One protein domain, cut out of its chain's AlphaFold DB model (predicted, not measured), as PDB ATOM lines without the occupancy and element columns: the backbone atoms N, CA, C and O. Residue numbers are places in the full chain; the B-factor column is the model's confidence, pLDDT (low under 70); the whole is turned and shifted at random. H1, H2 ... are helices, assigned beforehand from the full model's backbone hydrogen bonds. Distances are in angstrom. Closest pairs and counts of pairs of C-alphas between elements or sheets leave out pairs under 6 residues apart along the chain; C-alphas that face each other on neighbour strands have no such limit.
ATOM      1  N   SER A   2     287.457 594.946 508.663       55.12
ATOM      2  CA  SER A   2     288.246 594.632 507.446       55.12
ATOM      3  C   SER A   2     288.856 593.213 507.407       55.12
ATOM      4  O   SER A   2     288.670 592.507 506.426       55.12
ATOM      5  N   ALA A   3     289.477 592.732 508.494       54.75
ATOM      6  CA  ALA A   3     290.029 591.366 508.545       54.75
ATOM      7  C   ALA A   3     288.961 590.256 508.439       54.75
ATOM      8  O   ALA A   3     289.231 589.172 507.934       54.75
ATOM      9  N   LEU A   4     287.738 590.538 508.899       57.34
ATOM     10  CA  LEU A   4     286.611 589.605 508.848       57.34
ATOM     11  C   LEU A   4     286.021 589.566 507.431       57.34
ATOM     12  O   LEU A   4     285.815 588.486 506.905       57.34
ATOM     13  N   GLN A   5     285.876 590.728 506.783       60.09
ATOM     14  CA  GLN A   5     285.493 590.842 505.369       60.09
ATOM     15  C   GLN A   5     286.509 590.167 504.439       60.09
ATOM     16  O   GLN A   5     286.115 589.476 503.507       60.09
ATOM     17  N   HIS A   6     287.805 590.310 504.725       64.38
ATOM     18  CA  HIS A   6     288.861 589.617 503.994       64.38
ATOM     19  C   HIS A   6     288.770 588.095 504.166       64.38
ATOM     20  O   HIS A   6     288.923 587.371 503.191       64.38
ATOM     21  N   ALA A   7     288.506 587.599 505.382       64.50
ATOM     22  CA  ALA A   7     288.352 586.167 505.634       64.50
ATOM     23  C   ALA A   7     287.115 585.581 504.932       64.50
ATOM     24  O   ALA A   7     287.203 584.499 504.363       64.50
ATOM     25  N   THR A   8     285.988 586.303 504.918       70.12
ATOM     26  CA  THR A   8     284.765 585.881 504.216       70.12
ATOM     27  C   THR A   8     284.956 585.880 502.696       70.12
ATOM     28  O   THR A   8     284.616 584.906 502.032       70.12
ATOM     29  N   ALA A   9     285.608 586.908 502.151       72.00
ATOM     30  CA  ALA A   9     285.962 586.963 500.736       72.00
ATOM     31  C   ALA A   9     286.890 585.810 500.320       72.00
ATOM     32  O   ALA A   9     286.649 585.155 499.312       72.00
ATOM     33  N   SER A  10     287.910 585.502 501.127       73.50
ATOM     34  CA  SER A  10     288.817 584.387 500.839       73.50
ATOM     35  C   SER A  10     288.128 583.025 500.916       73.50
ATOM     36  O   SER A  10     288.547 582.114 500.215       73.50
ATOM     37  N   THR A  11     287.066 582.867 501.720       80.38
ATOM     38  CA  THR A  11     286.267 581.630 501.717       80.38
ATOM     39  C   THR A  11     285.401 581.472 500.467       80.38
ATOM     40  O   THR A  11     285.192 580.342 500.041       80.38
ATOM     41  N   GLU A  12     284.937 582.570 499.859       78.88
ATOM     42  CA  GLU A  12     284.118 582.543 498.633       78.88
ATOM     43  C   GLU A  12     284.913 582.028 497.422       78.88
ATOM     44  O   GLU A  12     284.377 581.300 496.592       78.88
ATOM     45  N   VAL A  13     286.208 582.354 497.352       86.62
ATOM     46  CA  VAL A  13     287.104 581.978 496.241       86.62
ATOM     47  C   VAL A  13     288.223 581.022 496.669       86.62
ATOM     48  O   VAL A  13     289.239 580.910 495.990       86.62
ATOM     49  N   ALA A  14     288.059 580.313 497.792       87.06
ATOM     50  CA  ALA A  14     289.121 579.504 498.401       87.06
ATOM     51  C   ALA A  14     289.706 578.441 497.458       87.06
ATOM     52  O   ALA A  14     290.921 578.274 497.415       87.06
ATOM     53  N   THR A  15     288.856 577.744 496.696       85.62
ATOM     54  CA  THR A  15     289.289 576.719 495.730       85.62
ATOM     55  C   THR A  15     290.153 577.330 494.628       85.62
ATOM     56  O   THR A  15     291.240 576.831 494.352       85.62
ATOM     57  N   PHE A  16     289.731 578.477 494.088       90.81
ATOM     58  CA  PHE A  16     290.482 579.206 493.070       90.81
ATOM     59  C   PHE A  16     291.812 579.752 493.606       90.81
ATOM     60  O   PHE A  16     292.841 579.604 492.957       90.81
ATOM     61  N   LEU A  17     291.822 580.323 494.816       89.44
ATOM     62  CA  LEU A  17     293.054 580.804 495.452       89.44
ATOM     63  C   LEU A  17     294.024 579.666 495.794       89.44
ATOM     64  O   LEU A  17     295.228 579.893 495.839       89.44
ATOM     65  N   ALA A  18     293.519 578.457 496.060       88.62
ATOM     66  CA  ALA A  18     294.349 577.276 496.280       88.62
ATOM     67  C   ALA A  18     294.935 576.726 494.968       88.62
ATOM     68  O   ALA A  18     296.039 576.173 494.983       88.62
ATOM     69  N   CYS A  19     294.231 576.894 493.844       89.25
ATOM     70  CA  CYS A  19     294.733 576.536 492.524       89.25
ATOM     71  C   CYS A  19     295.994 577.354 492.210       89.25
ATOM     72  O   CYS A  19     295.974 578.584 492.215       89.25
ATOM     73  N   CYS A  20     297.114 576.669 491.967       84.69
ATOM     74  CA  CYS A  20     298.415 577.286 491.692       84.69
ATOM     75  C   CYS A  20     298.961 578.231 492.793       84.69
ATOM     76  O   CYS A  20     299.845 579.045 492.517       84.69
ATOM     77  N   ASP A  21     298.522 578.118 494.056       85.31
ATOM     78  CA  ASP A  21     299.098 578.888 495.184       85.31
ATOM     79  C   ASP A  21     300.605 578.618 495.356       85.31
ATOM     80  O   ASP A  21     301.387 579.498 495.726       85.31
ATOM     81  N   ASP A  22     301.046 577.397 495.043       81.88
ATOM     82  CA  ASP A  22     302.458 577.032 495.022       81.88
ATOM     83  C   ASP A  22     303.241 577.823 493.962       81.88
ATOM     84  O   ASP A  22     304.343 578.284 494.267       81.88
ATOM     85  N   VAL A  23     302.661 578.040 492.773       80.75
ATOM     86  CA  VAL A  23     303.241 578.860 491.693       80.75
ATOM     87  C   VAL A  23     303.429 580.289 492.167       80.75
ATOM     88  O   VAL A  23     304.526 580.829 492.059       80.75
ATOM     89  N   VAL A  24     302.388 580.899 492.732       81.38
ATOM     90  CA  VAL A  24     302.429 582.305 493.155       81.38
ATOM     91  C   VAL A  24     303.427 582.503 494.296       81.38
ATOM     92  O   VAL A  24     304.224 583.440 494.281       81.38
ATOM     93  N   ARG A  25     303.440 581.601 495.285       82.12
ATOM     94  CA  ARG A  25     304.296 581.749 496.473       82.12
ATOM     95  C   ARG A  25     305.746 581.357 496.251       82.12
ATOM     96  O   ARG A  25     306.635 581.965 496.845       82.12
ATOM     97  N   LYS A  26     305.994 580.287 495.498       77.38
ATOM     98  CA  LYS A  26     307.329 579.674 495.370       77.38
ATOM     99  C   LYS A  26     307.931 579.856 493.980       77.38
ATOM    100  O   LYS A  26     309.108 579.546 493.795       77.38
ATOM    101  N   GLY A  27     307.160 580.378 493.031       75.25
ATOM    102  CA  GLY A  27     307.504 580.350 491.621       75.25
ATOM    103  C   GLY A  27     307.340 578.954 491.026       75.25
ATOM    104  O   GLY A  27     307.079 577.959 491.702       75.25
ATOM    105  N   THR A  28     307.561 578.874 489.726       72.50
ATOM    106  CA  THR A  28     307.721 577.614 489.003       72.50
ATOM    107  C   THR A  28     309.094 576.999 489.302       72.50
ATOM    108  O   THR A  28     310.127 577.676 489.385       72.50
ATOM    109  N   GLN A  29     309.119 575.678 489.469       73.44
ATOM    110  CA  GLN A  29     310.366 574.921 489.639       73.44
ATOM    111  C   GLN A  29     310.895 574.353 488.315       73.44
ATOM    112  O   GLN A  29     312.028 573.884 488.262       73.44
ATOM    113  N   THR A  30     310.092 574.429 487.252       72.56
ATOM    114  CA  THR A  30     310.370 573.862 485.931       72.56
ATOM    115  C   THR A  30     310.364 574.951 484.859       72.56
ATOM    116  O   THR A  30     309.689 575.967 485.010       72.56
ATOM    117  N   LEU A  31     311.118 574.727 483.779       78.81
ATOM    118  CA  LEU A  31     311.022 575.490 482.528       78.81
ATOM    119  C   LEU A  31     310.300 574.691 481.420       78.81
ATOM    120  O   LEU A  31     310.467 575.007 480.240       78.81
ATOM    121  N   SER A  32     309.537 573.651 481.784       78.56
ATOM    122  CA  SER A  32     308.675 572.922 480.847       78.56
ATOM    123  C   SER A  32     307.498 573.803 480.439       78.56
ATOM    124  O   SER A  32     306.693 574.222 481.277       78.56
ATOM    125  N   VAL A  33     307.403 574.094 479.141       77.69
ATOM    126  CA  VAL A  33     306.300 574.874 478.564       77.69
ATOM    127  C   VAL A  33     304.976 574.134 478.760       77.69
ATOM    128  O   VAL A  33     303.990 574.760 479.129       77.69
ATOM    129  N   SER A  34     304.970 572.809 478.580       75.69
ATOM    130  CA  SER A  34     303.778 571.965 478.738       75.69
ATOM    131  C   SER A  34     303.253 571.997 480.172       75.69
ATOM    132  O   SER A  34     302.105 572.371 480.405       75.69
ATOM    133  N   ALA A  35     304.127 571.756 481.157       78.38
ATOM    134  CA  ALA A  35     303.754 571.798 482.570       78.38
ATOM    135  C   ALA A  35     303.204 573.169 482.997       78.38
ATOM    136  O   ALA A  35     302.294 573.253 483.822       78.38
ATOM    137  N   VAL A  36     303.745 574.262 482.445       82.94
ATOM    138  CA  VAL A  36     303.212 575.608 482.690       82.94
ATOM    139  C   VAL A  36     301.862 575.808 481.999       82.94
ATOM    140  O   VAL A  36     300.949 576.335 482.628       82.94
ATOM    141  N   CYS A  37     301.705 575.378 480.746       83.12
ATOM    142  CA  CYS A  37     300.429 575.451 480.034       83.12
ATOM    143  C   CYS A  37     299.328 574.665 480.755       83.12
ATOM    144  O   CYS A  37     298.246 575.212 480.933       83.12
ATOM    145  N   HIS A  38     299.618 573.465 481.263       83.75
ATOM    146  CA  HIS A  38     298.684 572.688 482.080       83.75
ATOM    147  C   HIS A  38     298.221 573.457 483.320       83.75
ATOM    148  O   HIS A  38     297.022 573.577 483.555       83.75
ATOM    149  N   ARG A  39     299.150 574.078 484.060       86.38
ATOM    150  CA  ARG A  39     298.801 574.928 485.212       86.38
ATOM    151  C   ARG A  39     297.927 576.121 484.817       86.38
ATOM    152  O   ARG A  39     297.025 576.494 485.559       86.38
ATOM    153  N   LEU A  40     298.193 576.734 483.662       90.12
ATOM    154  CA  LEU A  40     297.352 577.814 483.143       90.12
ATOM    155  C   LEU A  40     295.961 577.303 482.752       90.12
ATOM    156  O   LEU A  40     294.980 577.987 483.012       90.12
ATOM    157  N   ASP A  41     295.857 576.110 482.175       89.06
ATOM    158  CA  ASP A  41     294.575 575.501 481.824       89.06
ATOM    159  C   ASP A  41     293.742 575.151 483.071       89.06
ATOM    160  O   ASP A  41     292.530 575.391 483.070       89.06
ATOM    161  N   ASP A  42     294.382 574.689 484.150       89.19
ATOM    162  CA  ASP A  42     293.747 574.458 485.455       89.19
ATOM    163  C   ASP A  42     293.201 575.765 486.050       89.19
ATOM    164  O   ASP A  42     292.045 575.843 486.471       89.19
ATOM    165  N   VAL A  43     294.010 576.831 486.036       92.38
ATOM    166  CA  VAL A  43     293.590 578.161 486.509       92.38
ATOM    167  C   VAL A  43     292.455 578.712 485.656       92.38
ATOM    168  O   VAL A  43     291.531 579.305 486.196       92.38
ATOM    169  N   GLU A  44     292.474 578.490 484.345       92.25
ATOM    170  CA  GLU A  44     291.403 578.895 483.431       92.25
ATOM    171  C   GLU A  44     290.103 578.115 483.647       92.25
ATOM    172  O   GLU A  44     289.017 578.655 483.424       92.25
ATOM    173  N   ALA A  45     290.178 576.845 484.047       89.69
ATOM    174  CA  ALA A  45     289.006 576.060 484.425       89.69
ATOM    175  C   ALA A  45     288.364 576.621 485.698       89.69
ATOM    176  O   ALA A  45     287.191 576.992 485.679       89.69
ATOM    177  N   GLU A  46     289.157 576.794 486.752       90.06
ATOM    178  CA  GLU A  46     288.689 577.345 488.026       90.06
ATOM    179  C   GLU A  46     288.240 578.814 487.887       90.06
ATOM    180  O   GLU A  46     287.269 579.245 488.511       90.06
ATOM    181  N   TRP A  47     288.894 579.597 487.022       90.50
ATOM    182  CA  TRP A  47     288.512 580.980 486.731       90.50
ATOM    183  C   TRP A  47     287.126 581.079 486.101       90.50
ATOM    184  O   TRP A  47     286.332 581.941 486.482       90.50
ATOM    185  N   ARG A  48     286.814 580.189 485.152       88.12
ATOM    186  CA  ARG A  48     285.483 580.114 484.535       88.12
ATOM    187  C   ARG A  48     284.407 579.821 485.574       88.12
ATOM    188  O   ARG A  48     283.345 580.442 485.519       88.12
ATOM    189  N   ASP A  49     284.698 578.955 486.536       85.69
ATOM    190  CA  ASP A  49     283.772 578.637 487.620       85.69
ATOM    191  C   ASP A  49     283.553 579.841 488.542       85.69
ATOM    192  O   ASP A  49     282.407 580.164 488.849       85.69
ATOM    193  N   VAL A  50     284.611 580.569 488.915       85.75
ATOM    194  CA  VAL A  50     284.506 581.828 489.680       85.75
ATOM    195  C   VAL A  50     283.707 582.881 488.910       85.75
ATOM    196  O   VAL A  50     282.807 583.501 489.472       85.75
ATOM    197  N   ALA A  51     283.982 583.070 487.620       81.56
ATOM    198  CA  ALA A  51     283.279 584.040 486.782       81.56
ATOM    199  C   ALA A  51     281.785 583.704 486.603       81.56
ATOM    200  O   ALA A  51     280.961 584.608 486.456       81.56
ATOM    201  N   ALA A  52     281.422 582.419 486.649       81.31
ATOM    202  CA  ALA A  52     280.039 581.952 486.576       81.31
ATOM    203  C   ALA A  52     279.261 582.108 487.897       81.31
ATOM    204  O   ALA A  52     278.030 581.990 487.905       81.31
ATOM    205  N   GLN A  53     279.934 582.387 489.019       80.69
ATOM    206  CA  GLN A  53     279.263 582.595 490.299       80.69
ATOM    207  C   GLN A  53     278.470 583.903 490.294       80.69
ATOM    208  O   GLN A  53     278.983 584.989 490.046       80.69
ATOM    209  N   SER A  54     277.186 583.803 490.633       66.50
ATOM    210  CA  SER A  54     276.251 584.934 490.621       66.50
ATOM    211  C   SER A  54     276.301 585.811 491.881       66.50
ATOM    212  O   SER A  54     275.541 586.775 491.984       66.50
ATOM    213  N   GLN A  55     277.140 585.458 492.864       71.94
ATOM    214  CA  GLN A  55     277.065 585.968 494.237       71.94
ATOM    215  C   GLN A  55     278.441 586.210 494.885       71.94
ATOM    216  O   GLN A  55     278.658 585.819 496.028       71.94
ATOM    217  N   LEU A  56     279.368 586.868 494.183       80.56
ATOM    218  CA  LEU A  56     280.673 587.232 494.753       80.56
ATOM    219  C   LEU A  56     280.669 588.635 495.366       80.56
ATOM    220  O   LEU A  56     280.089 589.582 494.817       80.56
ATOM    221  N   THR A  57     281.354 588.785 496.499       84.94
ATOM    222  CA  THR A  57     281.658 590.101 497.070       84.94
ATOM    223  C   THR A  57     282.749 590.814 496.262       84.94
ATOM    224  O   THR A  57     283.636 590.184 495.692       84.94
ATOM    225  N   VAL A  58     282.763 592.156 496.263       83.88
ATOM    226  CA  VAL A  58     283.819 592.945 495.580       83.88
ATOM    227  C   VAL A  58     285.221 592.564 496.067       83.88
ATOM    228  O   VAL A  58     286.168 592.522 495.281       83.88
ATOM    229  N   SER A  59     285.362 592.267 497.364       84.31
ATOM    230  CA  SER A  59     286.633 591.836 497.949       84.31
ATOM    231  C   SER A  59     287.064 590.460 497.431       84.31
ATOM    232  O   SER A  59     288.255 590.270 497.196       84.31
ATOM    233  N   ALA A  60     286.131 589.523 497.221       86.81
ATOM    234  CA  ALA A  60     286.431 588.218 496.633       86.81
ATOM    235  C   ALA A  60     286.830 588.353 495.157       86.81
ATOM    236  O   ALA A  60     287.857 587.812 494.758       86.81
ATOM    237  N   CYS A  61     286.109 589.171 494.378       87.69
ATOM    238  CA  CYS A  61     286.480 589.479 492.991       87.69
ATOM    239  C   CYS A  61     287.877 590.109 492.897       87.69
ATOM    240  O   CYS A  61     288.651 589.767 492.012       87.69
ATOM    241  N   THR A  62     288.212 591.014 493.820       88.81
ATOM    242  CA  THR A  62     289.532 591.663 493.878       88.81
ATOM    243  C   THR A  62     290.643 590.643 494.142       88.81
ATOM    244  O   THR A  62     291.648 590.644 493.435       88.81
ATOM    245  N   GLN A  63     290.459 589.753 495.125       89.94
ATOM    246  CA  GLN A  63     291.432 588.697 495.433       89.94
ATOM    247  C   GLN A  63     291.590 587.712 494.273       89.94
ATOM    248  O   GLN A  63     292.717 587.390 493.906       89.94
ATOM    249  N   ALA A  64     290.482 587.277 493.670       90.69
ATOM    250  CA  ALA A  64     290.511 586.371 492.530       90.69
ATOM    251  C   ALA A  64     291.221 587.011 491.327       90.69
ATOM    252  O   ALA A  64     292.105 586.403 490.737       90.69
ATOM    253  N   LEU A  65     290.906 588.264 490.995       92.50
ATOM    254  CA  LEU A  65     291.544 588.971 489.885       92.50
ATOM    255  C   LEU A  65     293.051 589.172 490.105       92.50
ATOM    256  O   LEU A  65     293.835 589.014 489.169       92.50
ATOM    257  N   GLN A  66     293.463 589.490 491.336       93.06
ATOM    258  CA  GLN A  66     294.878 589.612 491.680       93.06
ATOM    259  C   GLN A  66     295.595 588.263 491.554       93.06
ATOM    260  O   GLN A  66     296.632 588.198 490.906       93.06
ATOM    261  N   HIS A  67     295.015 587.186 492.095       93.44
ATOM    262  CA  HIS A  67     295.584 585.837 492.004       93.44
ATOM    263  C   HIS A  67     295.693 585.353 490.555       93.44
ATOM    264  O   HIS A  67     296.744 584.869 490.150       93.44
ATOM    265  N   TYR A  68     294.651 585.568 489.744       94.38
ATOM    266  CA  TYR A  68     294.663 585.275 488.309       94.38
ATOM    267  C   TYR A  68     295.830 585.981 487.603       94.38
ATOM    268  O   TYR A  68     296.590 585.358 486.863       94.38
ATOM    269  N   HIS A  69     296.024 587.276 487.876       94.44
ATOM    270  CA  HIS A  69     297.159 588.022 487.342       94.44
ATOM    271  C   HIS A  69     298.507 587.484 487.831       94.44
ATOM    272  O   HIS A  69     299.418 587.336 487.021       94.44
ATOM    273  N   ASP A  70     298.637 587.189 489.122       94.56
ATOM    274  CA  ASP A  70     299.897 586.750 489.723       94.56
ATOM    275  C   ASP A  70     300.338 585.383 489.180       94.56
ATOM    276  O   ASP A  70     301.518 585.193 488.885       94.56
ATOM    277  N   VAL A  71     299.402 584.446 488.972       92.94
ATOM    278  CA  VAL A  71     299.691 583.152 488.333       92.94
ATOM    279  C   VAL A  71     300.264 583.366 486.931       92.94
ATOM    280  O   VAL A  71     301.332 582.839 486.610       92.94
ATOM    281  N   TYR A  72     299.590 584.164 486.102       93.62
ATOM    282  CA  TYR A  72     300.047 584.434 484.742       93.62
ATOM    283  C   TYR A  72     301.371 585.211 484.696       93.62
ATOM    284  O   TYR A  72     302.228 584.871 483.881       93.62
ATOM    285  N   ASP A  73     301.582 586.204 485.570       93.00
ATOM    286  CA  ASP A  73     302.841 586.963 485.655       93.00
ATOM    287  C   ASP A  73     304.018 586.035 485.983       93.00
ATOM    288  O   ASP A  73     305.049 586.076 485.304       93.00
ATOM    289  N   VAL A  74     303.845 585.124 486.946       90.81
ATOM    290  CA  VAL A  74     304.870 584.129 487.286       90.81
ATOM    291  C   VAL A  74     305.134 583.182 486.112       90.81
ATOM    292  O   VAL A  74     306.296 582.955 485.757       90.81
ATOM    293  N   CYS A  75     304.091 582.648 485.477       89.12
ATOM    294  CA  CYS A  75     304.223 581.742 484.334       89.12
ATOM    295  C   CYS A  75     304.929 582.414 483.144       89.12
ATOM    296  O   CYS A  75     305.886 581.861 482.599       89.12
ATOM    297  N   ALA A  76     304.536 583.641 482.798       86.81
ATOM    298  CA  ALA A  76     305.114 584.428 481.712       86.81
ATOM    299  C   ALA A  76     306.596 584.771 481.931       86.81
ATOM    300  O   ALA A  76     307.373 584.831 480.980       86.81
ATOM    301  N   ARG A  77     307.019 584.972 483.185       86.69
ATOM    302  CA  ARG A  77     308.437 585.180 483.543       86.69
ATOM    303  C   ARG A  77     309.260 583.890 483.557       86.69
ATOM    304  O   ARG A  77     310.478 583.960 483.736       86.69
ATOM    305  N   THR A  78     308.613 582.736 483.416       82.81
ATOM    306  CA  THR A  78     309.251 581.420 483.501       82.81
ATOM    307  C   THR A  78     309.477 580.792 482.139       82.81
ATOM    308  O   THR A  78     310.541 580.229 481.909       82.81
ATOM    309  N   VAL A  79     308.488 580.832 481.252       81.38
ATOM    310  CA  VAL A  79     308.559 580.180 479.940       81.38
ATOM    311  C   VAL A  79     307.995 581.093 478.853       81.38
ATOM    312  O   VAL A  79     307.166 581.957 479.148       81.38
ATOM    313  N   PRO A  80     308.408 580.913 477.585       78.25
ATOM    314  CA  PRO A  80     307.696 581.512 476.464       78.25
ATOM    315  C   PRO A  80     306.243 581.031 476.461       78.25
ATOM    316  O   PRO A  80     305.978 579.843 476.280       78.25
ATOM    317  N   LEU A  81     305.306 581.958 476.651       77.94
ATOM    318  CA  LEU A  81     303.885 581.663 476.526       77.94
ATOM    319  C   LEU A  81     303.436 581.805 475.066       77.94
ATOM    320  O   LEU A  81     303.867 582.746 474.384       77.94
ATOM    321  N   PRO A  82     302.551 580.916 474.583       73.94
ATOM    322  CA  PRO A  82     301.921 581.080 473.283       73.94
ATOM    323  C   PRO A  82     300.980 582.288 473.290       73.94
ATOM    324  O   PRO A  82     300.460 582.694 474.332       73.94
ATOM    325  N   GLN A  83     300.711 582.837 472.106       74.31
ATOM    326  CA  GLN A  83     299.854 584.013 471.946       74.31
ATOM    327  C   GLN A  83     298.452 583.822 472.556       74.31
ATOM    328  O   GLN A  83     297.938 584.714 473.229       74.31
ATOM    329  N   SER A  84     297.879 582.624 472.427       76.12
ATOM    330  CA  SER A  84     296.582 582.278 473.018       76.12
ATOM    331  C   SER A  84     296.548 582.417 474.545       76.12
ATOM    332  O   SER A  84     295.519 582.788 475.103       76.12
ATOM    333  N   ALA A  85     297.656 582.158 475.246       83.00
ATOM    334  CA  ALA A  85     297.731 582.329 476.697       83.00
ATOM    335  C   ALA A  85     297.729 583.813 477.098       83.00
ATOM    336  O   ALA A  85     297.082 584.174 478.077       83.00
ATOM    337  N   TRP A  86     298.385 584.675 476.316       84.06
ATOM    338  CA  TRP A  86     298.340 586.130 476.503       84.06
ATOM    339  C   TRP A  86     296.935 586.691 476.282       84.06
ATOM    340  O   TRP A  86     296.448 587.485 477.084       84.06
ATOM    341  N   ASP A  87     296.255 586.230 475.234       83.50
ATOM    342  CA  ASP A  87     294.888 586.659 474.933       83.50
ATOM    343  C   ASP A  87     293.888 586.203 476.002       83.50
ATOM    344  O   ASP A  87     293.024 586.988 476.403       83.50
ATOM    345  N   ARG A  88     294.045 584.979 476.527       88.88
ATOM    346  CA  ARG A  88     293.289 584.509 477.699       88.88
ATOM    347  C   ARG A  88     293.518 585.413 478.902       88.88
ATOM    348  O   ARG A  88     292.547 585.938 479.434       88.88
ATOM    349  N   TRP A  89     294.779 585.699 479.235       92.44
ATOM    350  CA  TRP A  89     295.125 586.562 480.363       92.44
ATOM    351  C   TRP A  89     294.489 587.956 480.261       92.44
ATOM    352  O   TRP A  89     293.838 588.418 481.201       92.44
ATOM    353  N   ALA A  90     294.609 588.617 479.107       89.56
ATOM    354  CA  ALA A  90     293.982 589.918 478.881       89.56
ATOM    355  C   ALA A  90     292.451 589.842 479.020       89.56
ATOM    356  O   ALA A  90     291.846 590.664 479.713       89.56
ATOM    357  N   THR A  91     291.838 588.823 478.411       90.00
ATOM    358  CA  THR A  91     290.387 588.595 478.465       90.00
ATOM    359  C   THR A  91     289.920 588.374 479.902       90.00
ATOM    360  O   THR A  91     288.960 589.015 480.334       90.00
ATOM    361  N   GLY A  92     290.628 587.545 480.671       90.25
ATOM    362  CA  GLY A  92     290.341 587.287 482.077       90.25
ATOM    363  C   GLY A  92     290.430 588.550 482.927       90.25
ATOM    364  O   GLY A  92     289.496 588.823 483.681       90.25
ATOM    365  N   ILE A  93     291.448 589.402 482.739       90.44
ATOM    366  CA  ILE A  93     291.535 590.687 483.462       90.44
ATOM    367  C   ILE A  93     290.323 591.586 483.148       90.44
ATOM    368  O   ILE A  93     289.759 592.219 484.043       90.44
ATOM    369  N   THR A  94     289.896 591.633 481.883       86.38
ATOM    370  CA  THR A  94     288.755 592.462 481.447       86.38
ATOM    371  C   THR A  94     287.382 591.866 481.746       86.38
ATOM    372  O   THR A  94     286.374 592.557 481.591       86.38
ATOM    373  N   SER A  95     287.322 590.604 482.173       83.44
ATOM    374  CA  SER A  95     286.064 589.897 482.396       83.44
ATOM    375  C   SER A  95     285.200 590.584 483.460       83.44
ATOM    376  O   SER A  95     285.688 591.116 484.465       83.44
ATOM    377  N   SER A  96     283.887 590.614 483.225       74.69
ATOM    378  CA  SER A  96     282.901 591.161 484.155       74.69
ATOM    379  C   SER A  96     282.489 590.113 485.192       74.69
ATOM    380  O   SER A  96     282.254 588.957 484.859       74.69
ATOM    381  N   PHE A  97     282.353 590.536 486.455       72.12
ATOM    382  CA  PHE A  97     281.808 589.695 487.525       72.12
ATOM    383  C   PHE A  97     280.363 590.102 487.812       72.12
ATOM    384  O   PHE A  97     280.092 591.307 487.909       72.12
ATOM    385  N   PRO A  98     279.443 589.151 488.029       65.31
ATOM    386  CA  PRO A  98     278.155 589.444 488.638       65.31
ATOM    387  C   PRO A  98     278.373 589.718 490.138       65.31
ATOM    388  O   PRO A  98     278.502 588.799 490.942       65.31
ATOM    389  N   VAL A  99     278.471 590.995 490.524       65.56
ATOM    390  CA  VAL A  99     278.750 591.391 491.918       65.56
ATOM    391  C   VAL A  99     277.455 591.601 492.706       65.56
ATOM    392  O   VAL A  99     276.581 592.372 492.299       65.56
ATOM    393  N   LEU A 100     277.355 590.974 493.882       59.84
ATOM    394  CA  LEU A 100     276.237 591.145 494.814       59.84
ATOM    395  C   LEU A 100     276.329 592.516 495.503       59.84
ATOM    396  O   LEU A 100     277.218 592.744 496.319       59.84
ATOM    397  N   VAL A 101     275.395 593.422 495.187       59.62
ATOM    398  CA  VAL A 101     275.237 594.742 495.837       59.62
ATOM    399  C   VAL A 101     276.563 595.524 495.902       59.62
ATOM    400  O   VAL A 101     277.126 595.770 496.968       59.62
ATOM    401  N   ALA A 102     277.075 595.936 494.742       61.22
ATOM    402  CA  ALA A 102     278.225 596.833 494.679       61.22
ATOM    403  C   ALA A 102     277.799 598.283 494.953       61.22
ATOM    404  O   ALA A 102     276.898 598.814 494.300       61.22
ATOM    405  N   SER A 103     278.472 598.953 495.890       72.69
ATOM    406  CA  SER A 103     278.440 600.416 495.916       72.69
ATOM    407  C   SER A 103     279.180 600.963 494.688       72.69
ATOM    408  O   SER A 103     280.099 600.312 494.178       72.69
ATOM    409  N   ARG A 104     278.819 602.165 494.225       75.44
ATOM    410  CA  ARG A 104     279.485 602.814 493.081       75.44
ATOM    411  C   ARG A 104     280.997 602.951 493.299       75.44
ATOM    412  O   ARG A 104     281.767 602.708 492.378       75.44
ATOM    413  N   ASP A 105     281.408 603.251 494.530       77.81
ATOM    414  CA  ASP A 105     282.819 603.394 494.909       77.81
ATOM    415  C   ASP A 105     283.561 602.051 494.862       77.81
ATOM    416  O   ASP A 105     284.701 601.969 494.410       77.81
ATOM    417  N   SER A 106     282.905 600.965 495.283       79.00
ATOM    418  CA  SER A 106     283.484 599.618 495.229       79.00
ATOM    419  C   SER A 106     283.646 599.119 493.791       79.00
ATOM    420  O   SER A 106     284.630 598.451 493.483       79.00
ATOM    421  N   GLN A 107     282.712 599.466 492.903       80.06
ATOM    422  CA  GLN A 107     282.822 599.155 491.481       80.06
ATOM    423  C   GLN A 107     283.943 599.964 490.811       80.06
ATOM    424  O   GLN A 107     284.759 599.380 490.102       80.06
ATOM    425  N   ALA A 108     284.047 601.264 491.112       84.31
ATOM    426  CA  ALA A 108     285.139 602.107 490.628       84.31
ATOM    427  C   ALA A 108     286.516 601.589 491.085       84.31
ATOM    428  O   ALA A 108     287.463 601.565 490.305       84.31
ATOM    429  N   SER A 109     286.629 601.101 492.327       85.62
ATOM    430  CA  SER A 109     287.868 600.488 492.824       85.62
ATOM    431  C   SER A 109     288.244 599.205 492.075       85.62
ATOM    432  O   SER A 109     289.430 598.957 491.862       85.62
ATOM    433  N   LEU A 110     287.265 598.377 491.695       85.62
ATOM    434  CA  LEU A 110     287.509 597.154 490.927       85.62
ATOM    435  C   LEU A 110     287.915 597.474 489.480       85.62
ATOM    436  O   LEU A 110     288.795 596.819 488.930       85.62
ATOM    437  N   GLU A 111     287.308 598.493 488.871       87.44
ATOM    438  CA  GLU A 111     287.688 599.001 487.546       87.44
ATOM    439  C   GLU A 111     289.114 599.572 487.549       87.44
ATOM    440  O   GLU A 111     289.919 599.186 486.704       87.44
ATOM    441  N   ALA A 112     289.474 600.374 488.558       88.25
ATOM    442  CA  ALA A 112     290.836 600.881 488.731       88.25
ATOM    443  C   ALA A 112     291.867 599.751 488.916       88.25
ATOM    444  O   ALA A 112     292.978 599.823 488.389       88.25
ATOM    445  N   LEU A 113     291.507 598.678 489.634       90.75
ATOM    446  CA  LEU A 113     292.362 597.495 489.746       90.75
ATOM    447  C   LEU A 113     292.554 596.810 488.388       90.75
ATOM    448  O   LEU A 113     293.688 596.495 488.037       90.75
ATOM    449  N   ARG A 114     291.483 596.597 487.611       90.69
ATOM    450  CA  ARG A 114     291.585 596.008 486.263       90.69
ATOM    451  C   ARG A 114     292.521 596.813 485.373       90.69
ATOM    452  O   ARG A 114     293.387 596.230 484.730       90.69
ATOM    453  N   GLU A 115     292.384 598.133 485.374       87.19
ATOM    454  CA  GLU A 115     293.257 599.028 484.615       87.19
ATOM    455  C   GLU A 115     294.721 598.896 485.059       87.19
ATOM    456  O   GLU A 115     295.607 598.683 484.231       87.19
ATOM    457  N   ALA A 116     294.984 598.898 486.370       89.12
ATOM    458  CA  ALA A 116     296.330 598.707 486.905       89.12
ATOM    459  C   ALA A 116     296.938 597.341 486.527       89.12
ATOM    460  O   ALA A 116     298.123 597.258 486.194       89.12
ATOM    461  N   LEU A 117     296.147 596.264 486.555       92.12
ATOM    462  CA  LEU A 117     296.592 594.923 486.166       92.12
ATOM    463  C   LEU A 117     296.812 594.801 484.655       92.12
ATOM    464  O   LEU A 117     297.792 594.180 484.248       92.12
ATOM    465  N   LEU A 118     295.980 595.439 483.827       88.19
ATOM    466  CA  LEU A 118     296.210 595.545 482.383       88.19
ATOM    467  C   LEU A 118     297.499 596.306 482.076       88.19
ATOM    468  O   LEU A 118     298.260 595.896 481.203       88.19
ATOM    469  N   MET A 119     297.800 597.372 482.817       83.56
ATOM    470  CA  MET A 119     299.063 598.095 482.663       83.56
ATOM    471  C   MET A 119     300.271 597.224 483.029       83.56
ATOM    472  O   MET A 119     301.275 597.243 482.316       83.56
ATOM    473  N   LYS A 120     300.179 596.408 484.090       88.94
ATOM    474  CA  LYS A 120     301.221 595.422 484.433       88.94
ATOM    475  C   LYS A 120     301.365 594.338 483.362       88.94
ATOM    476  O   LYS A 120     302.488 594.043 482.961       88.94
ATOM    477  N   TYR A 121     300.245 593.799 482.877       89.38
ATOM    478  CA  TYR A 121     300.180 592.843 481.769       89.38
ATOM    479  C   TYR A 121     300.904 593.386 480.534       89.38
ATOM    480  O   TYR A 121     301.828 592.752 480.029       89.38
ATOM    481  N   TRP A 122     300.553 594.599 480.093       80.00
ATOM    482  CA  TRP A 122     301.178 595.228 478.935       80.00
ATOM    483  C   TRP A 122     302.652 595.519 479.185       80.00
ATOM    484  O   TRP A 122     303.473 595.282 478.302       80.00
ATOM    485  N   GLY A 123     303.006 595.967 480.391       79.00
ATOM    486  CA  GLY A 123     304.393 596.165 480.798       79.00
ATOM    487  C   GLY A 123     305.226 594.890 480.658       79.00
ATOM    488  O   GLY A 123     306.293 594.927 480.045       79.00
ATOM    489  N   LEU A 124     304.730 593.756 481.163       83.56
ATOM    490  CA  LEU A 124     305.422 592.473 481.058       83.56
ATOM    491  C   LEU A 124     305.444 591.944 479.619       83.56
ATOM    492  O   LEU A 124     306.500 591.518 479.154       83.56
ATOM    493  N   PHE A 125     304.322 592.008 478.900       79.56
ATOM    494  CA  PHE A 125     304.254 591.585 477.503       79.56
ATOM    495  C   PHE A 125     305.264 592.360 476.653       79.56
ATOM    496  O   PHE A 125     306.046 591.755 475.938       79.56
ATOM    497  N   CYS A 126     305.362 593.684 476.804       73.50
ATOM    498  CA  CYS A 126     306.361 594.491 476.095       73.50
ATOM    499  C   CYS A 126     307.802 594.120 476.457       73.50
ATOM    500  O   CYS A 126     308.704 594.182 475.619       73.50
ATOM    501  N   GLN A 127     308.036 593.779 477.724       74.69
ATOM    502  CA  GLN A 127     309.349 593.353 478.182       74.69
ATOM    503  C   GLN A 127     309.725 592.002 477.569       74.69
ATOM    504  O   GLN A 127     310.803 591.894 477.000       74.69
ATOM    505  N   LEU A 128     308.857 590.998 477.629       73.62
ATOM    506  CA  LEU A 128     309.136 589.655 477.110       73.62
ATOM    507  C   LEU A 128     309.111 589.603 475.573       73.62
ATOM    508  O   LEU A 128     309.957 588.962 474.954       73.62
ATOM    509  N   TYR A 129     308.179 590.331 474.966       68.44
ATOM    510  CA  TYR A 129     307.852 590.320 473.544       68.44
ATOM    511  C   TYR A 129     308.196 591.663 472.919       68.44
ATOM    512  O   TYR A 129     307.357 592.346 472.323       68.44
ATOM    513  N   TRP A 130     309.473 592.034 473.050       67.00
ATOM    514  CA  TRP A 130     310.030 593.107 472.239       67.00
ATOM    515  C   TRP A 130     309.851 592.727 470.782       67.00
ATOM    516  O   TRP A 130     310.553 591.860 470.269       67.00
TER     517      TRP A 130
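This is residues 2 to 130 of the 771 residues of an uncharacterized protein of Leptomonas pyrrhocoris (UniProt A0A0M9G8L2). Four helices, H4 to H7, make an up-and-down bundle with H5 in the middle: H4 and H7 lie on opposite sides of H5, and H6 packs on H5 and H7. Three shorter helices, H1 to H3, follow one another along the side of H5 away from H6, where H1 and H3 pack on H5 and H2 packs on H4. The printed part has 129 residues, with seven named helices in the order H1 to H7 and no named strand, and its class is all helix. It is compact, with a radius of gyration of the C-alphas of 14.6 A, and elongated, spanning 41 by 27 by 24 A.

H1, residues 2 to 12, touches residues 59 to 63 of H5, residues 58 to 76, the hub that touches the six other helices; the closest C-alphas, Ala 9 and Ala 60, are 4.3 A apart. Their steep tilt of 67 degrees is only just short of perpendicular. H2, residues 14 to 18, touches residues 43 to 50 of H4, residues 33 to 52, closest at the C-alphas of Phe 16 and Glu 46, 5.7 A. H3, residues 21 to 26, touches residues 67 to 75 of H5, closest at the C-alphas of Val 24 and Val 71, 5.6 A, at a steep tilt of 53 degrees. H4 and H5 form a helical hairpin at a shallow tilt of 14 degrees, opposite ways, with the closest C-alphas, Val 36 and Cys 75, 6.4 A apart. H5 and H6, residues 83 to 94, form another at 18 degrees, closest at the C-alphas of Leu 65 and Ile 93, 6.6 A. H6 and H7, residues 104 to 128, form a third at 19 degrees, closest at the C-alphas of Ile 93 and Arg 114, 6.0 A. H7 touches H5 at a shallow tilt of 1 degrees, the same way, closest at the C-alphas of Thr 62 and Leu 110, 6.6 A. H4 and H7 are apart. In H1 to H7 every backbone O i to N i+4 pair is within hydrogen-bond range.

H1 begins at C-alpha 2, (288.246, 594.632, 507.446), and is 15.5 A long. H2 and H3 are short, with 5 and 6 residues. H4 is 28.4 A long, H5 26.8 A and H6 16.9 A. H7, the longest at 36.2 A, ends at C-alpha 128, (309.136, 589.655, 477.110).

The C-alphas farthest apart, those of Leu 4 and Trp 130, are 43.6 A apart. The printed part has no cut and no long link. Its mean pLDDT is 81.7; residues 2 to 7, 54, 98 to 102 and 129 to 130 are under 70.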